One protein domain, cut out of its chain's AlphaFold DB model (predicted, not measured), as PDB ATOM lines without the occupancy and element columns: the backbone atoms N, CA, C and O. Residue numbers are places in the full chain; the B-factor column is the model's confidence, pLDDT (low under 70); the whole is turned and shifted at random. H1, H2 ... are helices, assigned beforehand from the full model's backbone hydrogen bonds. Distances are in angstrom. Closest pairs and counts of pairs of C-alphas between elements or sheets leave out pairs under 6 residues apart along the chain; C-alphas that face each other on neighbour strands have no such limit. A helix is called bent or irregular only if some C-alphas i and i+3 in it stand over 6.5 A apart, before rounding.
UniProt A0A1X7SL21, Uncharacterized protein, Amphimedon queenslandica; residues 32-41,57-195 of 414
ATOM      1  N   SER A  32     140.326 182.400 177.953       32.75
ATOM      2  CA  SER A  32     140.665 181.549 179.102       32.75
ATOM      3  C   SER A  32     142.185 181.425 179.274       32.75
ATOM      4  O   SER A  32     142.902 181.463 178.274       32.75
ATOM      5  N   LEU A  33     142.677 181.255 180.510       36.16
ATOM      6  CA  LEU A  33     144.091 180.958 180.825       36.16
ATOM      7  C   LEU A  33     144.438 179.470 180.627       36.16
ATOM      8  O   LEU A  33     145.606 179.107 180.500       36.16
ATOM      9  N   VAL A  34     143.446 178.577 180.547       36.72
ATOM     10  CA  VAL A  34     143.687 177.132 180.371       36.72
ATOM     11  C   VAL A  34     144.455 176.807 179.069       36.72
ATOM     12  O   VAL A  34     145.374 175.989 179.111       36.72
ATOM     13  N   PRO A  35     144.190 177.466 177.921       37.16
ATOM     14  CA  PRO A  35     145.007 177.328 176.712       37.16
ATOM     15  C   PRO A  35     146.400 177.978 176.797       37.16
ATOM     16  O   PRO A  35     147.282 177.598 176.028       37.16
ATOM     17  N   SER A  36     146.620 178.943 177.699       35.47
ATOM     18  CA  SER A  36     147.875 179.708 177.804       35.47
ATOM     19  C   SER A  36     148.897 179.114 178.777       35.47
ATOM     20  O   SER A  36     150.038 179.564 178.812       35.47
ATOM     21  N   LEU A  37     148.512 178.089 179.541       36.56
ATOM     22  CA  LEU A  37     149.427 177.288 180.362       36.56
ATOM     23  C   LEU A  37     150.358 176.399 179.517       36.56
ATOM     24  O   LEU A  37     151.313 175.835 180.043       36.56
ATOM     25  N   MET A  38     150.112 176.281 178.208       35.56
ATOM     26  CA  MET A  38     151.045 175.679 177.252       35.56
ATOM     27  C   MET A  38     152.248 176.619 177.045       35.56
ATOM     28  O   MET A  38     152.038 177.812 176.827       35.56
ATOM     29  N   PRO A  39     153.508 176.136 177.053       34.94
ATOM     30  CA  PRO A  39     154.680 177.004 176.968       34.94
ATOM     31  C   PRO A  39     154.637 177.873 175.705       34.94
ATOM     32  O   PRO A  39     154.734 177.381 174.575       34.94
ATOM     33  N   SER A  40     154.502 179.185 175.900       39.12
ATOM     34  CA  SER A  40     154.293 180.146 174.808       39.12
ATOM     35  C   SER A  40     155.481 180.252 173.850       39.12
ATOM     36  O   SER A  40     155.294 180.607 172.689       39.12
ATOM     37  N   ALA A  41     156.680 179.828 174.262       34.03
ATOM     38  CA  ALA A  41     157.846 179.789 173.381       34.03
ATOM     39  C   ALA A  41     157.679 178.840 172.170       34.03
ATOM     40  O   ALA A  41     158.345 179.029 171.153       34.03
ATOM     41  N   PRO A  57     154.213 166.941 166.999       67.44
ATOM     42  CA  PRO A  57     155.157 165.865 167.276       67.44
ATOM     43  C   PRO A  57     155.099 165.459 168.754       67.44
ATOM     44  O   PRO A  57     155.102 166.321 169.628       67.44
ATOM     45  N   MET A  58     155.089 164.154 169.047       53.75
ATOM     46  CA  MET A  58     154.960 163.642 170.424       53.75
ATOM     47  C   MET A  58     156.039 164.201 171.369       53.75
ATOM     48  O   MET A  58     155.777 164.446 172.541       53.75
ATOM     49  N   LEU A  59     157.242 164.468 170.848       55.94
ATOM     50  CA  LEU A  59     158.328 165.110 171.593       55.94
ATOM     51  C   LEU A  59     157.976 166.556 171.998       55.94
ATOM     52  O   LEU A  59     158.203 166.957 173.134       55.94
ATOM     53  N   THR A  60     157.377 167.315 171.077       49.66
ATOM     54  CA  THR A  60     156.887 168.680 171.312       49.66
ATOM     55  C   THR A  60     155.732 168.680 172.307       49.66
ATOM     56  O   THR A  60     155.689 169.521 173.195       49.66
ATOM     57  N   PHE A  61     154.828 167.703 172.206       48.91
ATOM     58  CA  PHE A  61     153.725 167.539 173.149       48.91
ATOM     59  C   PHE A  61     154.219 167.194 174.563       48.91
ATOM     60  O   PHE A  61     153.790 167.813 175.531       48.91
ATOM     61  N   LYS A  62     155.175 166.265 174.689       54.19
ATOM     62  CA  LYS A  62     155.790 165.910 175.975       54.19
ATOM     63  C   LYS A  62     156.510 167.102 176.612       54.19
ATOM     64  O   LYS A  62     156.274 167.386 177.780       54.19
ATOM     65  N   SER A  63     157.324 167.821 175.841       51.91
ATOM     66  CA  SER A  63     158.025 169.018 176.322       51.91
ATOM     67  C   SER A  63     157.053 170.128 176.741       51.91
ATOM     68  O   SER A  63     157.293 170.808 177.735       51.91
ATOM     69  N   ALA A  64     155.923 170.272 176.040       51.94
ATOM     70  CA  ALA A  64     154.868 171.199 176.435       51.94
ATOM     71  C   ALA A  64     154.229 170.803 177.777       51.94
ATOM     72  O   ALA A  64     154.060 171.659 178.640       51.94
ATOM     73  N   LEU A  65     153.925 169.517 177.979       54.78
ATOM     74  CA  LEU A  65     153.368 169.010 179.238       54.78
ATOM     75  C   LEU A  65     154.340 169.136 180.417       54.78
ATOM     76  O   LEU A  65     153.912 169.452 181.524       54.78
ATOM     77  N   GLU A  66     155.634 168.908 180.194       63.59
ATOM     78  CA  GLU A  66     156.671 169.121 181.209       63.59
ATOM     79  C   GLU A  66     156.763 170.606 181.590       63.59
ATOM     80  O   GLU A  66     156.732 170.927 182.773       63.59
ATOM     81  N   GLY A  67     156.727 171.519 180.613       59.72
ATOM     82  CA  GLY A  67     156.692 172.959 180.885       59.72
ATOM     83  C   GLY A  67     155.431 173.420 181.631       59.72
ATOM     84  O   GLY A  67     155.529 174.240 182.541       59.72
ATOM     85  N   VAL A  68     154.256 172.861 181.306       60.84
ATOM     86  CA  VAL A  68     152.997 173.122 182.036       60.84
ATOM     87  C   VAL A  68     153.123 172.664 183.489       60.84
ATOM     88  O   VAL A  68     152.750 173.389 184.408       60.84
ATOM     89  N   LYS A  69     153.666 171.460 183.706       63.94
ATOM     90  CA  LYS A  69     153.882 170.897 185.040       63.94
ATOM     91  C   LYS A  69     154.840 171.760 185.864       63.94
ATOM     92  O   LYS A  69     154.540 172.034 187.022       63.94
ATOM     93  N   ASP A  70     155.949 172.199 185.278       67.06
ATOM     94  CA  ASP A  70     156.938 173.038 185.960       67.06
ATOM     95  C   ASP A  70     156.360 174.415 186.320       67.06
ATOM     96  O   ASP A  70     156.589 174.913 187.422       67.06
ATOM     97  N   LEU A  71     155.555 175.015 185.437       68.12
ATOM     98  CA  LEU A  71     154.852 176.266 185.724       68.12
ATOM     99  C   LEU A  71     153.827 176.100 186.854       68.12
ATOM    100  O   LEU A  71     153.775 176.926 187.763       68.12
ATOM    101  N   LEU A  72     153.038 175.024 186.833       65.56
ATOM    102  CA  LEU A  72     152.074 174.721 187.893       65.56
ATOM    103  C   LEU A  72     152.763 174.512 189.243       65.56
ATOM    104  O   LEU A  72     152.285 175.028 190.248       65.56
ATOM    105  N   LEU A  73     153.902 173.814 189.265       69.44
ATOM    106  CA  LEU A  73     154.715 173.663 190.471       69.44
ATOM    107  C   LEU A  73     155.184 175.024 190.988       69.44
ATOM    108  O   LEU A  73     154.931 175.335 192.146       69.44
ATOM    109  N   LYS A  74     155.745 175.884 190.129       70.12
ATOM    110  CA  LYS A  74     156.147 177.247 190.517       70.12
ATOM    111  C   LYS A  74     154.987 178.088 191.059       70.12
ATOM    112  O   LYS A  74     155.176 178.868 191.991       70.12
ATOM    113  N   ILE A  75     153.795 177.969 190.469       70.56
ATOM    114  CA  ILE A  75     152.590 178.689 190.910       70.56
ATOM    115  C   ILE A  75     152.173 178.219 192.305       70.56
ATOM    116  O   ILE A  75     151.946 179.041 193.190       70.56
ATOM    117  N   VAL A  76     152.106 176.904 192.512       67.06
ATOM    118  CA  VAL A  76     151.720 176.295 193.792       67.06
ATOM    119  C   VAL A  76     152.767 176.581 194.875       67.06
ATOM    120  O   VAL A  76     152.417 176.886 196.010       67.06
ATOM    121  N   GLU A  77     154.052 176.556 194.529       70.81
ATOM    122  CA  GLU A  77     155.163 176.873 195.434       70.81
ATOM    123  C   GLU A  77     155.320 178.382 195.699       70.81
ATOM    124  O   GLU A  77     156.118 178.777 196.547       70.81
ATOM    125  N   GLY A  78     154.582 179.242 194.985       67.69
ATOM    126  CA  GLY A  78     154.680 180.695 195.130       67.69
ATOM    127  C   GLY A  78     156.008 181.279 194.635       67.69
ATOM    128  O   GLY A  78     156.406 182.359 195.067       67.69
ATOM    129  N   THR A  79     156.697 180.585 193.729       78.56
ATOM    130  CA  THR A  79     157.964 181.020 193.118       78.56
ATOM    131  C   THR A  79     157.788 181.538 191.689       78.56
ATOM    132  O   THR A  79     158.727 182.090 191.118       78.56
ATOM    133  N   ALA A  80     156.591 181.393 191.109       76.94
ATOM    134  CA  ALA A  80     156.264 181.924 189.789       76.94
ATOM    135  C   ALA A  80     156.309 183.457 189.782       76.94
ATOM    136  O   ALA A  80     155.620 184.114 190.562       76.94
ATOM    137  N   THR A  81     157.089 184.030 188.872       78.12
ATOM    138  CA  THR A  81     157.091 185.473 188.629       78.12
ATOM    139  C   THR A  81     155.932 185.871 187.720       78.12
ATOM    140  O   THR A  81     155.361 185.049 187.001       78.12
ATOM    141  N   TYR A  82     155.625 187.166 187.671       71.75
ATOM    142  CA  TYR A  82     154.665 187.704 186.705       71.75
ATOM    143  C   TYR A  82     154.973 187.297 185.252       71.75
ATOM    144  O   TYR A  82     154.060 187.022 184.470       71.75
ATOM    145  N   SER A  83     156.256 187.250 184.875       70.50
ATOM    146  CA  SER A  83     156.666 186.852 183.523       70.50
ATOM    147  C   SER A  83     156.386 185.376 183.227       70.50
ATOM    148  O   SER A  83     155.965 185.060 182.115       70.50
ATOM    149  N   ASP A  84     156.521 184.499 184.231       69.69
ATOM    150  CA  ASP A  84     156.153 183.085 184.121       69.69
ATOM    151  C   ASP A  84     154.632 182.932 183.901       69.69
ATOM    152  O   ASP A  84     154.200 182.125 183.083       69.69
ATOM    153  N   ILE A  85     153.818 183.737 184.598       67.94
ATOM    154  CA  ILE A  85     152.342 183.651 184.583       67.94
ATOM    155  C   ILE A  85     151.741 184.248 183.304       67.94
ATOM    156  O   ILE A  85     150.787 183.713 182.746       67.94
ATOM    157  N   THR A  86     152.291 185.367 182.832       62.69
ATOM    158  CA  THR A  86     151.797 186.076 181.636       62.69
ATOM    159  C   THR A  86     152.440 185.612 180.340       62.69
ATOM    160  O   THR A  86     152.158 186.186 179.284       62.69
ATOM    161  N   ALA A  87     153.312 184.604 180.424       63.25
ATOM    162  CA  ALA A  87     154.122 184.128 179.319       63.25
ATOM    163  C   ALA A  87     154.850 185.279 178.599       63.25
ATOM    164  O   ALA A  87     154.645 185.520 177.409       63.25
ATOM    165  N   GLU A  88     155.659 186.024 179.358       58.12
ATOM    166  CA  GLU A  88     156.423 187.189 178.880       58.12
ATOM    167  C   GLU A  88     155.551 188.329 178.308       58.12
ATOM    168  O   GLU A  88     155.995 189.110 177.472       58.12
ATOM    169  N   GLY A  89     154.303 188.457 178.772       48.06
ATOM    170  CA  GLY A  89     153.395 189.529 178.347       48.06
ATOM    171  C   GLY A  89     152.581 189.223 177.087       48.06
ATOM    172  O   GLY A  89     151.896 190.109 176.576       48.06
ATOM    173  N   ALA A  90     152.586 187.974 176.609       47.97
ATOM    174  CA  ALA A  90     151.720 187.534 175.513       47.97
ATOM    175  C   ALA A  90     150.216 187.612 175.864       47.97
ATOM    176  O   ALA A  90     149.367 187.620 174.972       47.97
ATOM    177  N   ILE A  91     149.882 187.690 177.156       53.12
ATOM    178  CA  ILE A  91     148.508 187.715 177.661       53.12
ATOM    179  C   ILE A  91     148.176 189.101 178.228       53.12
ATOM    180  O   ILE A  91     148.775 189.553 179.205       53.12
ATOM    181  N   LYS A  92     147.163 189.762 177.652       48.59
ATOM    182  CA  LYS A  92     146.602 191.009 178.194       48.59
ATOM    183  C   LYS A  92     145.679 190.705 179.374       48.59
ATOM    184  O   LYS A  92     144.508 190.367 179.193       48.59
ATOM    185  N   LEU A  93     146.216 190.845 180.583       49.41
ATOM    186  CA  LEU A  93     145.535 190.530 181.847       49.41
ATOM    187  C   LEU A  93     144.231 191.302 182.090       49.41
ATOM    188  O   LEU A  93     143.354 190.812 182.791       49.41
ATOM    189  N   GLU A  94     144.081 192.471 181.470       43.41
ATOM    190  CA  GLU A  94     142.884 193.325 181.525       43.41
ATOM    191  C   GLU A  94     141.604 192.613 181.044       43.41
ATOM    192  O   GLU A  94     140.499 193.061 181.330       43.41
ATOM    193  N   THR A  95     141.745 191.498 180.320       43.53
ATOM    194  CA  THR A  95     140.630 190.739 179.727       43.53
ATOM    195  C   THR A  95     140.309 189.429 180.450       43.53
ATOM    196  O   THR A  95     139.394 188.708 180.043       43.53
ATOM    197  N   ILE A  96     141.053 189.097 181.510       51.88
ATOM    198  CA  ILE A  96     140.942 187.811 182.198       51.88
ATOM    199  C   ILE A  96     139.922 187.910 183.327       51.88
ATOM    200  O   ILE A  96     140.030 188.758 184.213       51.88
ATOM    201  N   ASN A  97     138.954 186.992 183.337       53.75
ATOM    202  CA  ASN A  97     138.083 186.803 184.490       53.75
ATOM    203  C   ASN A  97     138.862 186.068 185.591       53.75
ATOM    204  O   ASN A  97     138.888 184.834 185.648       53.75
ATOM    205  N   THR A  98     139.515 186.852 186.449       57.09
ATOM    206  CA  THR A  98     140.379 186.383 187.537       57.09
ATOM    207  C   THR A  98     139.680 185.362 188.435       57.09
ATOM    208  O   THR A  98     140.303 184.395 188.851       57.09
ATOM    209  N   GLU A  99     138.382 185.515 188.700       59.09
ATOM    210  CA  GLU A  99     137.624 184.638 189.601       59.09
ATOM    211  C   GLU A  99     137.339 183.255 188.988       59.09
ATOM    212  O   GLU A  99     137.515 182.217 189.638       59.09
ATOM    213  N   LYS A 100     136.980 183.217 187.700       57.78
ATOM    214  CA  LYS A 100     136.766 181.967 186.954       57.78
ATOM    215  C   LYS A 100     138.064 181.175 186.762       57.78
ATOM    216  O   LYS A 100     138.087 179.951 186.897       57.78
ATOM    217  N   GLU A 101     139.156 181.860 186.454       57.34
ATOM    218  CA  GLU A 101     140.448 181.201 186.251       57.34
ATOM    219  C   GLU A 101     141.057 180.737 187.578       57.34
ATOM    220  O   GLU A 101     141.591 179.631 187.676       57.34
ATOM    221  N   PHE A 102     140.880 181.519 188.645       62.31
ATOM    222  CA  PHE A 102     141.340 181.146 189.977       62.31
ATOM    223  C   PHE A 102     140.584 179.949 190.560       62.31
ATOM    224  O   PHE A 102     141.200 179.058 191.143       62.31
ATOM    225  N   SER A 103     139.262 179.885 190.372       62.62
ATOM    226  CA  SER A 103     138.470 178.716 190.781       62.62
ATOM    227  C   SER A 103     138.906 177.452 190.040       62.62
ATOM    228  O   SER A 103     139.080 176.412 190.669       62.62
ATOM    229  N   THR A 104     139.204 177.559 188.743       63.31
ATOM    230  CA  THR A 104     139.732 176.447 187.938       63.31
ATOM    231  C   THR A 104     141.096 175.968 188.451       63.31
ATOM    232  O   THR A 104     141.294 174.767 188.650       63.31
ATOM    233  N   LEU A 105     142.025 176.889 188.738       62.28
ATOM    234  CA  LEU A 105     143.343 176.562 189.299       62.28
ATOM    235  C   LEU A 105     143.251 175.949 190.703       62.28
ATOM    236  O   LEU A 105     143.985 175.006 191.012       62.28
ATOM    237  N   ARG A 106     142.336 176.443 191.545       64.88
ATOM    238  CA  ARG A 106     142.080 175.891 192.882       64.88
ATOM    239  C   ARG A 106     141.544 174.462 192.790       64.88
ATOM    240  O   ARG A 106     142.135 173.575 193.396       64.88
ATOM    241  N   THR A 107     140.502 174.217 191.992       65.19
ATOM    242  CA  THR A 107     139.933 172.872 191.801       65.19
ATOM    243  C   THR A 107     140.981 171.892 191.271       65.19
ATOM    244  O   THR A 107     141.075 170.760 191.743       65.19
ATOM    245  N   PHE A 108     141.819 172.329 190.330       61.78
ATOM    246  CA  PHE A 108     142.907 171.510 189.805       61.78
ATOM    247  C   PHE A 108     143.964 171.180 190.875       61.78
ATOM    248  O   PHE A 108     144.382 170.030 190.992       61.78
ATOM    249  N   SER A 109     144.341 172.154 191.707       59.12
ATOM    250  CA  SER A 109     145.327 171.967 192.784       59.12
ATOM    251  C   SER A 109     144.808 171.058 193.905       59.12
ATOM    252  O   SER A 109     145.546 170.208 194.404       59.12
ATOM    253  N   GLU A 110     143.523 171.176 194.251       64.12
ATOM    254  CA  GLU A 110     142.832 170.299 195.209       64.12
ATOM    255  C   GLU A 110     142.755 168.849 194.705       64.12
ATOM    256  O   GLU A 110     142.899 167.910 195.486       64.12
ATOM    257  N   THR A 111     142.601 168.658 193.391       59.75
ATOM    258  CA  THR A 111     142.535 167.332 192.751       59.75
ATOM    259  C   THR A 111     143.889 166.607 192.746       59.75
ATOM    260  O   THR A 111     143.934 165.384 192.629       59.75
ATOM    261  N   ILE A 112     145.005 167.332 192.893       56.75
ATOM    262  CA  ILE A 112     146.371 166.776 192.845       56.75
ATOM    263  C   ILE A 112     146.916 166.434 194.252       56.75
ATOM    264  O   ILE A 112     148.070 166.039 194.385       56.75
ATOM    265  N   GLU A 113     146.093 166.521 195.307       53.97
ATOM    266  CA  GLU A 113     146.511 166.302 196.710       53.97
ATOM    267  C   GLU A 113     147.733 167.158 197.110       53.97
ATOM    268  O   GLU A 113     148.566 166.757 197.924       53.97
ATOM    269  N   MET A 114     147.869 168.359 196.537       53.16
ATOM    270  CA  MET A 114     148.938 169.276 196.933       53.16
ATOM    271  C   MET A 114     148.593 169.897 198.295       53.16
ATOM    272  O   MET A 114     147.459 170.318 198.522       53.16
ATOM    273  N   ASN A 115     149.562 169.907 199.221       53.22
ATOM    274  CA  ASN A 115     149.395 170.353 200.611       53.22
ATOM    275  C   ASN A 115     148.632 171.686 200.720       53.22
ATOM    276  O   ASN A 115     148.950 172.642 200.014       53.22
ATOM    277  N   ARG A 116     147.680 171.777 201.662       51.25
ATOM    278  CA  ARG A 116     146.883 172.997 201.926       51.25
ATOM    279  C   ARG A 116     147.738 174.237 202.224       51.25
ATOM    280  O   ARG A 116     147.292 175.345 201.947       51.25
ATOM    281  N   ASP A 117     148.963 174.056 202.713       50.75
ATOM    282  CA  ASP A 117     149.915 175.145 202.975       50.75
ATOM    283  C   ASP A 117     150.384 175.870 201.691       50.75
ATOM    284  O   ASP A 117     150.836 177.014 201.751       50.75
ATOM    285  N   ASN A 118     150.205 175.251 200.516       52.88
ATOM    286  CA  ASN A 118     150.574 175.804 199.209       52.88
ATOM    287  C   ASN A 118     149.483 176.687 198.564       52.88
ATOM    288  O   ASN A 118     149.680 177.236 197.480       52.88
ATOM    289  N   LEU A 119     148.331 176.882 199.222       56.38
ATOM    290  CA  LEU A 119     147.295 177.824 198.762       56.38
ATOM    291  C   LEU A 119     147.803 179.279 198.704       56.38
ATOM    292  O   LEU A 119     147.301 180.074 197.912       56.38
ATOM    293  N   ASN A 120     148.856 179.596 199.466       62.81
ATOM    294  CA  ASN A 120     149.514 180.904 199.466       62.81
ATOM    295  C   ASN A 120     150.108 181.280 198.096       62.81
ATOM    296  O   ASN A 120     150.075 182.448 197.715       62.81
ATOM    297  N   GLY A 121     150.625 180.306 197.334       68.25
ATOM    298  CA  GLY A 121     151.174 180.558 195.998       68.25
ATOM    299  C   GLY A 121     150.093 181.007 195.017       68.25
ATOM    300  O   GLY A 121     150.249 182.010 194.318       68.25
ATOM    301  N   LEU A 122     148.938 180.336 195.054       70.88
ATOM    302  CA  LEU A 122     147.754 180.712 194.286       70.88
ATOM    303  C   LEU A 122     147.242 182.100 194.694       70.88
ATOM    304  O   LEU A 122     147.077 182.964 193.831       70.88
ATOM    305  N   ASP A 123     147.039 182.357 195.987       74.75
ATOM    306  CA  ASP A 123     146.579 183.668 196.464       74.75
ATOM    307  C   ASP A 123     147.554 184.803 196.090       74.75
ATOM    308  O   ASP A 123     147.132 185.934 195.815       74.75
ATOM    309  N   GLY A 124     148.851 184.506 195.992       77.81
ATOM    310  CA  GLY A 124     149.849 185.439 195.483       77.81
ATOM    311  C   GLY A 124     149.751 185.693 193.978       77.81
ATOM    312  O   GLY A 124     149.828 186.850 193.563       77.81
ATOM    313  N   VAL A 125     149.471 184.673 193.161       72.75
ATOM    314  CA  VAL A 125     149.149 184.866 191.733       72.75
ATOM    315  C   VAL A 125     147.887 185.709 191.568       72.75
ATOM    316  O   VAL A 125     147.884 186.667 190.797       72.75
ATOM    317  N   ARG A 126     146.829 185.426 192.335       77.38
ATOM    318  CA  ARG A 126     145.620 186.261 192.349       77.38
ATOM    319  C   ARG A 126     145.956 187.706 192.711       77.38
ATOM    320  O   ARG A 126     145.494 188.620 192.037       77.38
ATOM    321  N   SER A 127     146.789 187.912 193.728       84.50
ATOM    322  CA  SER A 127     147.222 189.246 194.151       84.50
ATOM    323  C   SER A 127     148.012 189.972 193.059       84.50
ATOM    324  O   SER A 127     147.811 191.168 192.869       84.50
ATOM    325  N   MET A 128     148.857 189.271 192.291       81.50
ATOM    326  CA  MET A 128     149.522 189.862 191.125       81.50
ATOM    327  C   MET A 128     148.517 190.350 190.089       81.50
ATOM    328  O   MET A 128     148.660 191.460 189.592       81.50
ATOM    329  N   LEU A 129     147.511 189.535 189.763       75.50
ATOM    330  CA  LEU A 129     146.487 189.892 188.780       75.50
ATOM    331  C   LEU A 129     145.640 191.078 189.261       75.50
ATOM    332  O   LEU A 129     145.421 192.029 188.510       75.50
ATOM    333  N   GLU A 130     145.219 191.053 190.529       78.62
ATOM    334  CA  GLU A 130     144.463 192.142 191.153       78.62
ATOM    335  C   GLU A 130     145.273 193.453 191.170       78.62
ATOM    336  O   GLU A 130     144.709 194.504 190.875       78.62
ATOM    337  N   LEU A 131     146.593 193.424 191.417       84.44
ATOM    338  CA  LEU A 131     147.424 194.642 191.442       84.44
ATOM    339  C   LEU A 131     147.274 195.490 190.181       84.44
ATOM    340  O   LEU A 131     147.152 196.711 190.280       84.44
ATOM    341  N   PHE A 132     147.253 194.860 189.005       75.25
ATOM    342  CA  PHE A 132     147.117 195.581 187.740       75.25
ATOM    343  C   PHE A 132     145.721 196.171 187.561       75.25
ATOM    344  O   PHE A 132     145.611 197.302 187.100       75.25
ATOM    345  N   GLN A 133     144.665 195.492 188.008       75.75
ATOM    346  CA  GLN A 133     143.316 196.068 188.004       75.75
ATOM    347  C   GLN A 133     143.235 197.296 188.926       75.75
ATOM    348  O   GLN A 133     142.677 198.329 188.563       75.75
ATOM    349  N   PHE A 134     143.881 197.233 190.093       86.19
ATOM    350  CA  PHE A 134     143.910 198.337 191.051       86.19
ATOM    351  C   PHE A 134     144.721 199.547 190.583       86.19
ATOM    352  O   PHE A 134     144.450 200.651 191.056       86.19
ATOM    353  N   THR A 135     145.661 199.387 189.643       83.06
ATOM    354  CA  THR A 135     146.371 200.539 189.065       83.06
ATOM    355  C   THR A 135     145.391 201.544 188.455       83.06
ATOM    356  O   THR A 135     145.391 202.716 188.828       83.06
ATOM    357  N   TYR A 136     144.475 201.081 187.607       83.69
ATOM    358  CA  TYR A 136     143.454 201.930 187.000       83.69
ATOM    359  C   TYR A 136     142.584 202.642 188.050       83.69
ATOM    360  O   TYR A 136     142.358 203.853 187.970       83.69
ATOM    361  N   HIS A 137     142.139 201.913 189.077       88.62
ATOM    362  CA  HIS A 137     141.301 202.486 190.129       88.62
ATOM    363  C   HIS A 137     142.035 203.558 190.941       88.62
ATOM    364  O   HIS A 137     141.486 204.634 191.146       88.62
ATOM    365  N   ILE A 138     143.278 203.312 191.361       92.56
ATOM    366  CA  ILE A 138     144.062 204.275 192.151       92.56
ATOM    367  C   ILE A 138     144.355 205.547 191.337       92.56
ATOM    368  O   ILE A 138     144.255 206.645 191.879       92.56
ATOM    369  N   GLN A 139     144.647 205.423 190.037       90.19
ATOM    370  CA  GLN A 139     144.773 206.582 189.140       90.19
ATOM    371  C   GLN A 139     143.476 207.379 189.035       90.19
ATOM    372  O   GLN A 139     143.499 208.604 189.095       90.19
ATOM    373  N   THR A 140     142.345 206.688 188.901       90.81
ATOM    374  CA  THR A 140     141.042 207.350 188.812       90.81
ATOM    375  C   THR A 140     140.695 208.069 190.118       90.81
ATOM    376  O   THR A 140     140.168 209.175 190.086       90.81
ATOM    377  N   ILE A 141     141.036 207.478 191.269       94.56
ATOM    378  CA  ILE A 141     140.875 208.105 192.589       94.56
ATOM    379  C   ILE A 141     141.671 209.417 192.669       94.56
ATOM    380  O   ILE A 141     141.101 210.445 193.032       94.56
ATOM    381  N   ASP A 142     142.955 209.403 192.297       94.94
ATOM    382  CA  ASP A 142     143.802 210.609 192.301       94.94
ATOM    383  C   ASP A 142     143.264 211.690 191.350       94.94
ATOM    384  O   ASP A 142     143.153 212.854 191.735       94.94
ATOM    385  N   ALA A 143     142.828 211.295 190.149       93.44
ATOM    386  CA  ALA A 143     142.231 212.210 189.178       93.44
ATOM    387  C   ALA A 143     140.939 212.864 189.701       93.44
ATOM    388  O   ALA A 143     140.754 214.066 189.533       93.44
ATOM    389  N   VAL A 144     140.065 212.108 190.379       94.31
ATOM    390  CA  VAL A 144     138.853 212.656 191.013       94.31
ATOM    391  C   VAL A 144     139.212 213.655 192.113       94.31
ATOM    392  O   VAL A 144     138.589 214.712 192.212       94.31
ATOM    393  N   PHE A 145     140.218 213.348 192.935       95.38
ATOM    394  CA  PHE A 145     140.648 214.255 194.000       95.38
ATOM    395  C   PHE A 145     141.217 215.558 193.448       95.38
ATOM    396  O   PHE A 145     140.906 216.622 193.979       95.38
ATOM    397  N   GLU A 146     142.000 215.491 192.373       94.12
ATOM    398  CA  GLU A 146     142.472 216.674 191.657       94.12
ATOM    399  C   GLU A 146     141.310 217.468 191.046       94.12
ATOM    400  O   GLU A 146     141.205 218.673 191.270       94.12
ATOM    401  N   GLN A 147     140.402 216.797 190.335       93.31
ATOM    402  CA  GLN A 147     139.266 217.425 189.660       93.31
ATOM    403  C   GLN A 147     138.349 218.185 190.630       93.31
ATOM    404  O   GLN A 147     137.833 219.248 190.281       93.31
ATOM    405  N   TYR A 148     138.144 217.658 191.840       92.38
ATOM    406  CA  TYR A 148     137.261 218.246 192.856       92.38
ATOM    407  C   TYR A 148     137.990 219.021 193.958       92.38
ATOM    408  O   TYR A 148     137.353 219.483 194.906       92.38
ATOM    409  N   GLY A 149     139.304 219.227 193.822       91.62
ATOM    410  CA  GLY A 149     140.093 220.046 194.747       91.62
ATOM    411  C   GLY A 149     140.173 219.476 196.167       91.62
ATOM    412  O   GLY A 149     140.210 220.232 197.138       91.62
ATOM    413  N   LEU A 150     140.184 218.149 196.305       93.62
ATOM    414  CA  LEU A 150     140.293 217.438 197.584       93.62
ATOM    415  C   LEU A 150     141.763 217.349 198.030       93.62
ATOM    416  O   LEU A 150     142.347 216.267 198.139       93.62
ATOM    417  N   GLU A 151     142.379 218.504 198.288       93.31
ATOM    418  CA  GLU A 151     143.821 218.623 198.555       93.31
ATOM    419  C   GLU A 151     144.281 217.859 199.804       93.31
ATOM    420  O   GLU A 151     145.387 217.311 199.824       93.31
ATOM    421  N   ASN A 152     143.425 217.753 200.828       93.31
ATOM    422  CA  ASN A 152     143.706 216.950 202.021       93.31
ATOM    423  C   ASN A 152     143.846 215.461 201.685       93.31
ATOM    424  O   ASN A 152     144.761 214.800 202.179       93.31
ATOM    425  N   CYS A 153     142.986 214.941 200.805       94.75
ATOM    426  CA  CYS A 153     143.080 213.571 200.312       94.75
ATOM    427  C   CYS A 153     144.305 213.390 199.406       94.75
ATOM    428  O   CYS A 153     145.051 212.424 199.568       94.75
ATOM    429  N   ARG A 154     144.558 214.338 198.494       93.94
ATOM    430  CA  ARG A 154     145.689 214.279 197.552       93.94
ATOM    431  C   ARG A 154     147.049 214.334 198.253       93.94
ATOM    432  O   ARG A 154     148.017 213.676 197.867       93.94
ATOM    433  N   SER A 155     147.122 215.111 199.329       93.62
ATOM    434  CA  SER A 155     148.331 215.263 200.133       93.62
ATOM    435  C   SER A 155     148.591 214.087 201.075       93.62
ATOM    436  O   SER A 155     149.710 214.000 201.602       93.62
ATOM    437  N   ASP A 156     147.617 213.187 201.256       96.44
ATOM    438  CA  ASP A 156     147.679 212.081 202.206       96.44
ATOM    439  C   ASP A 156     148.873 211.143 201.912       96.44
ATOM    440  O   ASP A 156     149.072 210.694 200.773       96.44
ATOM    441  N   PRO A 157     149.700 210.811 202.923       95.94
ATOM    442  CA  PRO A 157     150.836 209.905 202.753       95.94
ATOM    443  C   PRO A 157     150.446 208.514 202.235       95.94
ATOM    444  O   PRO A 157     151.234 207.864 201.544       95.94
ATOM    445  N   THR A 158     149.243 208.051 202.567       95.88
ATOM    446  CA  THR A 158     148.702 206.758 202.148       95.88
ATOM    447  C   THR A 158     148.470 206.749 200.647       95.88
ATOM    448  O   THR A 158     148.977 205.850 199.975       95.88
ATOM    449  N   LEU A 159     147.799 207.772 200.107       95.38
ATOM    450  CA  LEU A 159     147.584 207.908 198.666       95.38
ATOM    451  C   LEU A 159     148.915 208.012 197.914       95.38
ATOM    452  O   LEU A 159     149.137 207.281 196.952       95.38
ATOM    453  N   LYS A 160     149.857 208.828 198.403       95.25
ATOM    454  CA  LYS A 160     151.204 208.935 197.813       95.25
ATOM    455  C   LYS A 160     151.923 207.589 197.758       95.25
ATOM    456  O   LYS A 160     152.594 207.282 196.774       95.25
ATOM    457  N   LYS A 161     151.781 206.760 198.796       96.12
ATOM    458  CA  LYS A 161     152.351 205.408 198.814       96.12
ATOM    459  C   LYS A 161     151.640 204.468 197.834       96.12
ATOM    460  O   LYS A 161     152.326 203.679 197.189       96.12
ATOM    461  N   LEU A 162     150.316 204.561 197.689       95.25
ATOM    462  CA  LEU A 162     149.558 203.811 196.676       95.25
ATOM    463  C   LEU A 162     150.023 204.172 195.257       95.25
ATOM    464  O   LEU A 162     150.367 203.281 194.482       95.25
ATOM    465  N   LEU A 163     150.137 205.466 194.953       94.06
ATOM    466  CA  LEU A 163     150.655 205.958 193.674       94.06
ATOM    467  C   LEU A 163     152.104 205.516 193.438       94.06
ATOM    468  O   LEU A 163     152.456 205.091 192.343       94.06
ATOM    469  N   LYS A 164     152.949 205.516 194.473       94.19
ATOM    470  CA  LYS A 164     154.320 205.006 194.355       94.19
ATOM    471  C   LYS A 164     154.356 203.519 193.983       94.19
ATOM    472  O   LYS A 164     155.144 203.139 193.124       94.19
ATOM    473  N   ILE A 165     153.504 202.689 194.594       91.81
ATOM    474  CA  ILE A 165     153.396 201.261 194.244       91.81
ATOM    475  C   ILE A 165     153.051 201.107 192.761       91.81
ATOM    476  O   ILE A 165     153.640 200.273 192.079       91.81
ATOM    477  N   MET A 166     152.137 201.930 192.253       87.75
ATOM    478  CA  MET A 166     151.794 201.923 190.837       87.75
ATOM    479  C   MET A 166     152.959 202.308 189.925       87.75
ATOM    480  O   MET A 166     153.186 201.651 188.912       87.75
ATOM    481  N   GLU A 167     153.688 203.366 190.274       88.31
ATOM    482  CA  GLU A 167     154.841 203.832 189.502       88.31
ATOM    483  C   GLU A 167     155.970 202.797 189.488       88.31
ATOM    484  O   GLU A 167     156.554 202.532 188.441       88.31
ATOM    485  N   GLU A 168     156.229 202.135 190.619       88.88
ATOM    486  CA  GLU A 168     157.180 201.017 190.711       88.88
ATOM    487  C   GLU A 168     156.796 199.859 189.778       88.88
ATOM    488  O   GLU A 168     157.666 199.221 189.180       88.88
ATOM    489  N   LEU A 169     155.493 199.610 189.633       83.69
ATOM    490  CA  LEU A 169     154.930 198.578 188.770       83.69
ATOM    491  C   LEU A 169     154.706 199.054 187.329       83.69
ATOM    492  O   LEU A 169     154.237 198.265 186.517       83.69
ATOM    493  N   ARG A 170     155.012 200.305 186.957       81.19
ATOM    494  CA  ARG A 170     154.826 200.795 185.579       81.19
ATOM    495  C   ARG A 170     155.825 200.180 184.580       81.19
ATOM    496  O   ARG A 170     155.371 199.755 183.519       81.19
ATOM    497  N   PRO A 171     157.141 200.098 184.858       81.50
ATOM    498  CA  PRO A 171     158.105 199.543 183.909       81.50
ATOM    499  C   PRO A 171     157.936 198.030 183.726       81.50
ATOM    500  O   PRO A 171     157.889 197.286 184.706       81.50
ATOM    501  N   GLU A 172     157.939 197.553 182.478       70.56
ATOM    502  CA  GLU A 172     157.803 196.122 182.146       70.56
ATOM    503  C   GLU A 172     158.840 195.243 182.859       70.56
ATOM    504  O   GLU A 172     158.503 194.185 183.389       70.56
ATOM    505  N   GLY A 173     160.087 195.713 182.962       74.06
ATOM    506  CA  GLY A 173     161.156 194.990 183.654       74.06
ATOM    507  C   GLY A 173     160.946 194.850 185.167       74.06
ATOM    508  O   GLY A 173     161.416 193.874 185.752       74.06
ATOM    509  N   SER A 174     160.238 195.790 185.801       78.12
ATOM    510  CA  SER A 174     159.852 195.691 187.216       78.12
ATOM    511  C   SER A 174     158.676 194.735 187.390       78.12
ATOM    512  O   SER A 174     158.703 193.896 188.286       78.12
ATOM    513  N   ARG A 175     157.681 194.804 186.490       76.38
ATOM    514  CA  ARG A 175     156.528 193.887 186.478       76.38
ATOM    515  C   ARG A 175     156.982 192.443 186.373       76.38
ATOM    516  O   ARG A 175     156.581 191.631 187.192       76.38
ATOM    517  N   ALA A 176     157.861 192.151 185.415       71.25
ATOM    518  CA  ALA A 176     158.355 190.806 185.134       71.25
ATOM    519  C   ALA A 176     158.980 190.112 186.356       71.25
ATOM    520  O   ALA A 176     158.928 188.889 186.442       71.25
ATOM    521  N   LYS A 177     159.542 190.885 187.297       81.75
ATOM    522  CA  LYS A 177     160.232 190.391 188.497       81.75
ATOM    523  C   LYS A 177     159.346 190.294 189.738       81.75
ATOM    524  O   LYS A 177     159.826 189.798 190.751       81.75
ATOM    525  N   LEU A 178     158.102 190.773 189.678       83.19
ATOM    526  CA  LEU A 178     157.193 190.755 190.818       83.19
ATOM    527  C   LEU A 178     156.979 189.315 191.295       83.19
ATOM    528  O   LEU A 178     156.626 188.445 190.493       83.19
ATOM    529  N   THR A 179     157.187 189.085 192.591       83.75
ATOM    530  CA  THR A 179     156.989 187.778 193.233       83.75
ATOM    531  C   THR A 179     155.614 187.669 193.909       83.75
ATOM    532  O   THR A 179     155.011 188.695 194.243       83.75
ATOM    533  N   PRO A 180     155.078 186.449 194.127       82.50
ATOM    534  CA  PRO A 180     153.755 186.269 194.730       82.50
ATOM    535  C   PRO A 180     153.669 186.866 196.136       82.50
ATOM    536  O   PRO A 180     152.683 187.521 196.464       82.50
ATOM    537  N   LEU A 181     154.731 186.724 196.935       84.62
ATOM    538  CA  LEU A 181     154.807 187.290 198.282       84.62
ATOM    539  C   LEU A 181     154.743 188.826 198.263       84.62
ATOM    540  O   LEU A 181     153.905 189.415 198.944       84.62
ATOM    541  N   GLU A 182     155.566 189.478 197.435       88.25
ATOM    542  CA  GLU A 182     155.537 190.940 197.277       88.25
ATOM    543  C   GLU A 182     154.168 191.429 196.790       88.25
ATOM    544  O   GLU A 182     153.687 192.485 197.213       88.25
ATOM    545  N   ALA A 183     153.522 190.661 195.907       87.69
ATOM    546  CA  ALA A 183     152.196 190.983 195.409       87.69
ATOM    547  C   ALA A 183     151.138 190.933 196.520       87.69
ATOM    548  O   ALA A 183     150.332 191.858 196.634       87.69
ATOM    549  N   MET A 184     151.167 189.903 197.372       88.25
ATOM    550  CA  MET A 184     150.274 189.791 198.532       88.25
ATOM    551  C   MET A 184     150.478 190.937 199.522       88.25
ATOM    552  O   MET A 184     149.503 191.521 199.995       88.25
ATOM    553  N   GLU A 185     151.727 191.297 199.822       91.56
ATOM    554  CA  GLU A 185     152.042 192.403 200.731       91.56
ATOM    555  C   GLU A 185     151.527 193.745 200.192       91.56
ATOM    556  O   GLU A 185     150.854 194.495 200.911       91.56
ATOM    557  N   LYS A 186     151.786 194.032 198.908       93.38
ATOM    558  CA  LYS A 186     151.296 195.245 198.237       93.38
ATOM    559  C   LYS A 186     149.764 195.266 198.180       93.38
ATOM    560  O   LYS A 186     149.176 196.294 198.514       93.38
ATOM    561  N   MET A 187     149.107 194.152 197.850       91.06
ATOM    562  CA  MET A 187     147.640 194.067 197.843       91.06
ATOM    563  C   MET A 187     147.024 194.204 199.227       91.06
ATOM    564  O   MET A 187     146.008 194.879 199.371       91.06
ATOM    565  N   SER A 188     147.624 193.605 200.254       91.25
ATOM    566  CA  SER A 188     147.165 193.747 201.638       91.25
ATOM    567  C   SER A 188     147.194 195.213 202.075       91.25
ATOM    568  O   SER A 188     146.220 195.718 202.640       91.25
ATOM    569  N   PHE A 189     148.268 195.931 201.726       94.00
ATOM    570  CA  PHE A 189     148.350 197.373 201.937       94.00
ATOM    571  C   PHE A 189     147.253 198.126 201.170       94.00
ATOM    572  O   PHE A 189     146.526 198.897 201.789       94.00
ATOM    573  N   ILE A 190     147.072 197.862 199.872       93.25
ATOM    574  CA  ILE A 190     146.046 198.520 199.042       93.25
ATOM    575  C   ILE A 190     144.638 198.292 199.603       93.25
ATOM    576  O   ILE A 190     143.908 199.254 199.842       93.25
ATOM    577  N   LYS A 191     144.262 197.038 199.885       91.38
ATOM    578  CA  LYS A 191     142.944 196.695 200.442       91.38
ATOM    579  C   LYS A 191     142.721 197.356 201.795       91.38
ATOM    580  O   LYS A 191     141.622 197.823 202.068       91.38
ATOM    581  N   LYS A 192     143.752 197.436 202.641       92.31
ATOM    582  CA  LYS A 192     143.672 198.161 203.915       92.31
ATOM    583  C   LYS A 192     143.435 199.653 203.703       92.31
ATOM    584  O   LYS A 192     142.524 200.208 204.309       92.31
ATOM    585  N   SER A 193     144.239 200.279 202.852       93.00
ATOM    586  CA  SER A 193     144.196 201.716 202.579       93.00
ATOM    587  C   SER A 193     142.893 202.169 201.927       93.00
ATOM    588  O   SER A 193     142.438 203.270 202.199       93.00
ATOM    589  N   LEU A 194     142.279 201.321 201.102       91.44
ATOM    590  CA  LEU A 194     141.003 201.605 200.442       91.44
ATOM    591  C   LEU A 194     139.783 201.103 201.239       91.44
ATOM    592  O   LEU A 194     138.667 201.136 200.731       91.44
ATOM    593  N   CYS A 195     139.980 200.630 202.476       89.44
ATOM    594  CA  CYS A 195     138.927 200.086 203.343       89.44
ATOM    595  C   CYS A 195     138.160 198.881 202.747       89.44
ATOM    596  O   CYS A 195     136.961 198.736 202.966       89.44
TER     597      CYS A 195
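Overview. This is residues 32 to 41 and 57 to 195 of the 414 residues of an uncharacterized protein of Amphimedon queenslandica (UniProt A0A1X7SL21). A long kinked helix, H5, is the spine: H9 and H7 pack on one side of it, and little H6 sits at its far end where the chain turns back. Near the first end of H5, H4 folds back beside it as a helical hairpin, while H2 meets it with its last residues and reaches away as an arm that adds to the length. The printed part has 149 residues, with nine named helices in the order H1 to H9 and no named strand, an all helix domain. It is only just compact, close to loose, with a radius of gyration of the C-alphas of 17.6 A, and spans 63 by 31 by 23 A.

Along the chain. H1 is residues 34 to 37, with C-alpha 34 at (143.687, 177.132, 180.371). H2, residues 58 to 76, is 26.8 A long. H3 is residues 82 to 85. H4, residues 98 to 111, is 19.9 A long. H5, residues 116 to 147, is 46.7 A long, from C-alpha 116 at (146.883, 172.997, 201.926); it is only just irregular, with C-alphas 117 and 120 6.8 A apart, and has a kink of 38 degrees near residue 132. H6 is residues 151 to 154, H7 is residues 157 to 168, 16.3 A long, and H8 is residues 172 to 175. H9, residues 180 to 193, is 19.8 A long and ends with C-alpha 193 at (144.196, 201.716, 202.579).

Arrangement. H5 is the hub, touching six helices. It touches H9 with residues 121 to 131 alone, the same way at a steep tilt of 44 degrees; the closest C-alphas, of Gly 124 and Pro 180, are 4.1 A apart. H4 and H5 form a hairpin, opposite ways at a shallow tilt of 8 degrees, closest at the C-alphas of Phe 102 and Arg 126, 7.1 A. H2 touches H5 with residues 75 to 76 alone, only just about perpendicular at 73 degrees; the C-alphas of Val 76 and Gly 121 are closest, 4.8 A. H7 touches H5, closest at the C-alphas of Thr 135 and Met 166, 5.9 A. H6 touches H5, closest at the C-alphas of Phe 145 and Arg 154, 6.2 A. H3 only just touches H5, with 3 pairs of C-alphas within 8 A, the closest those of Tyr 82 and Met 128, 7.1 A. H1 is near H2, and H8 is near H3. Every O i to N i+4 pair is within hydrogen-bond range in H2, H4, H7 and H9, and 21 of 28 in H5; H1, H3, H6 and H8 are too short for such a pair.

Size, cuts and confidence. The C-alphas farthest apart, of Met 58 and Gly 149, are 63.2 A apart. Residues 42 to 56 are not printed, and C-alphas 41 and 57 are 15.4 A apart across the cut. The link from H3 to H4 is long. The mean pLDDT of the printed part is 72.1; 67 residues are under 70, among them 32 to 41, 57 to 73 and 84 to 121.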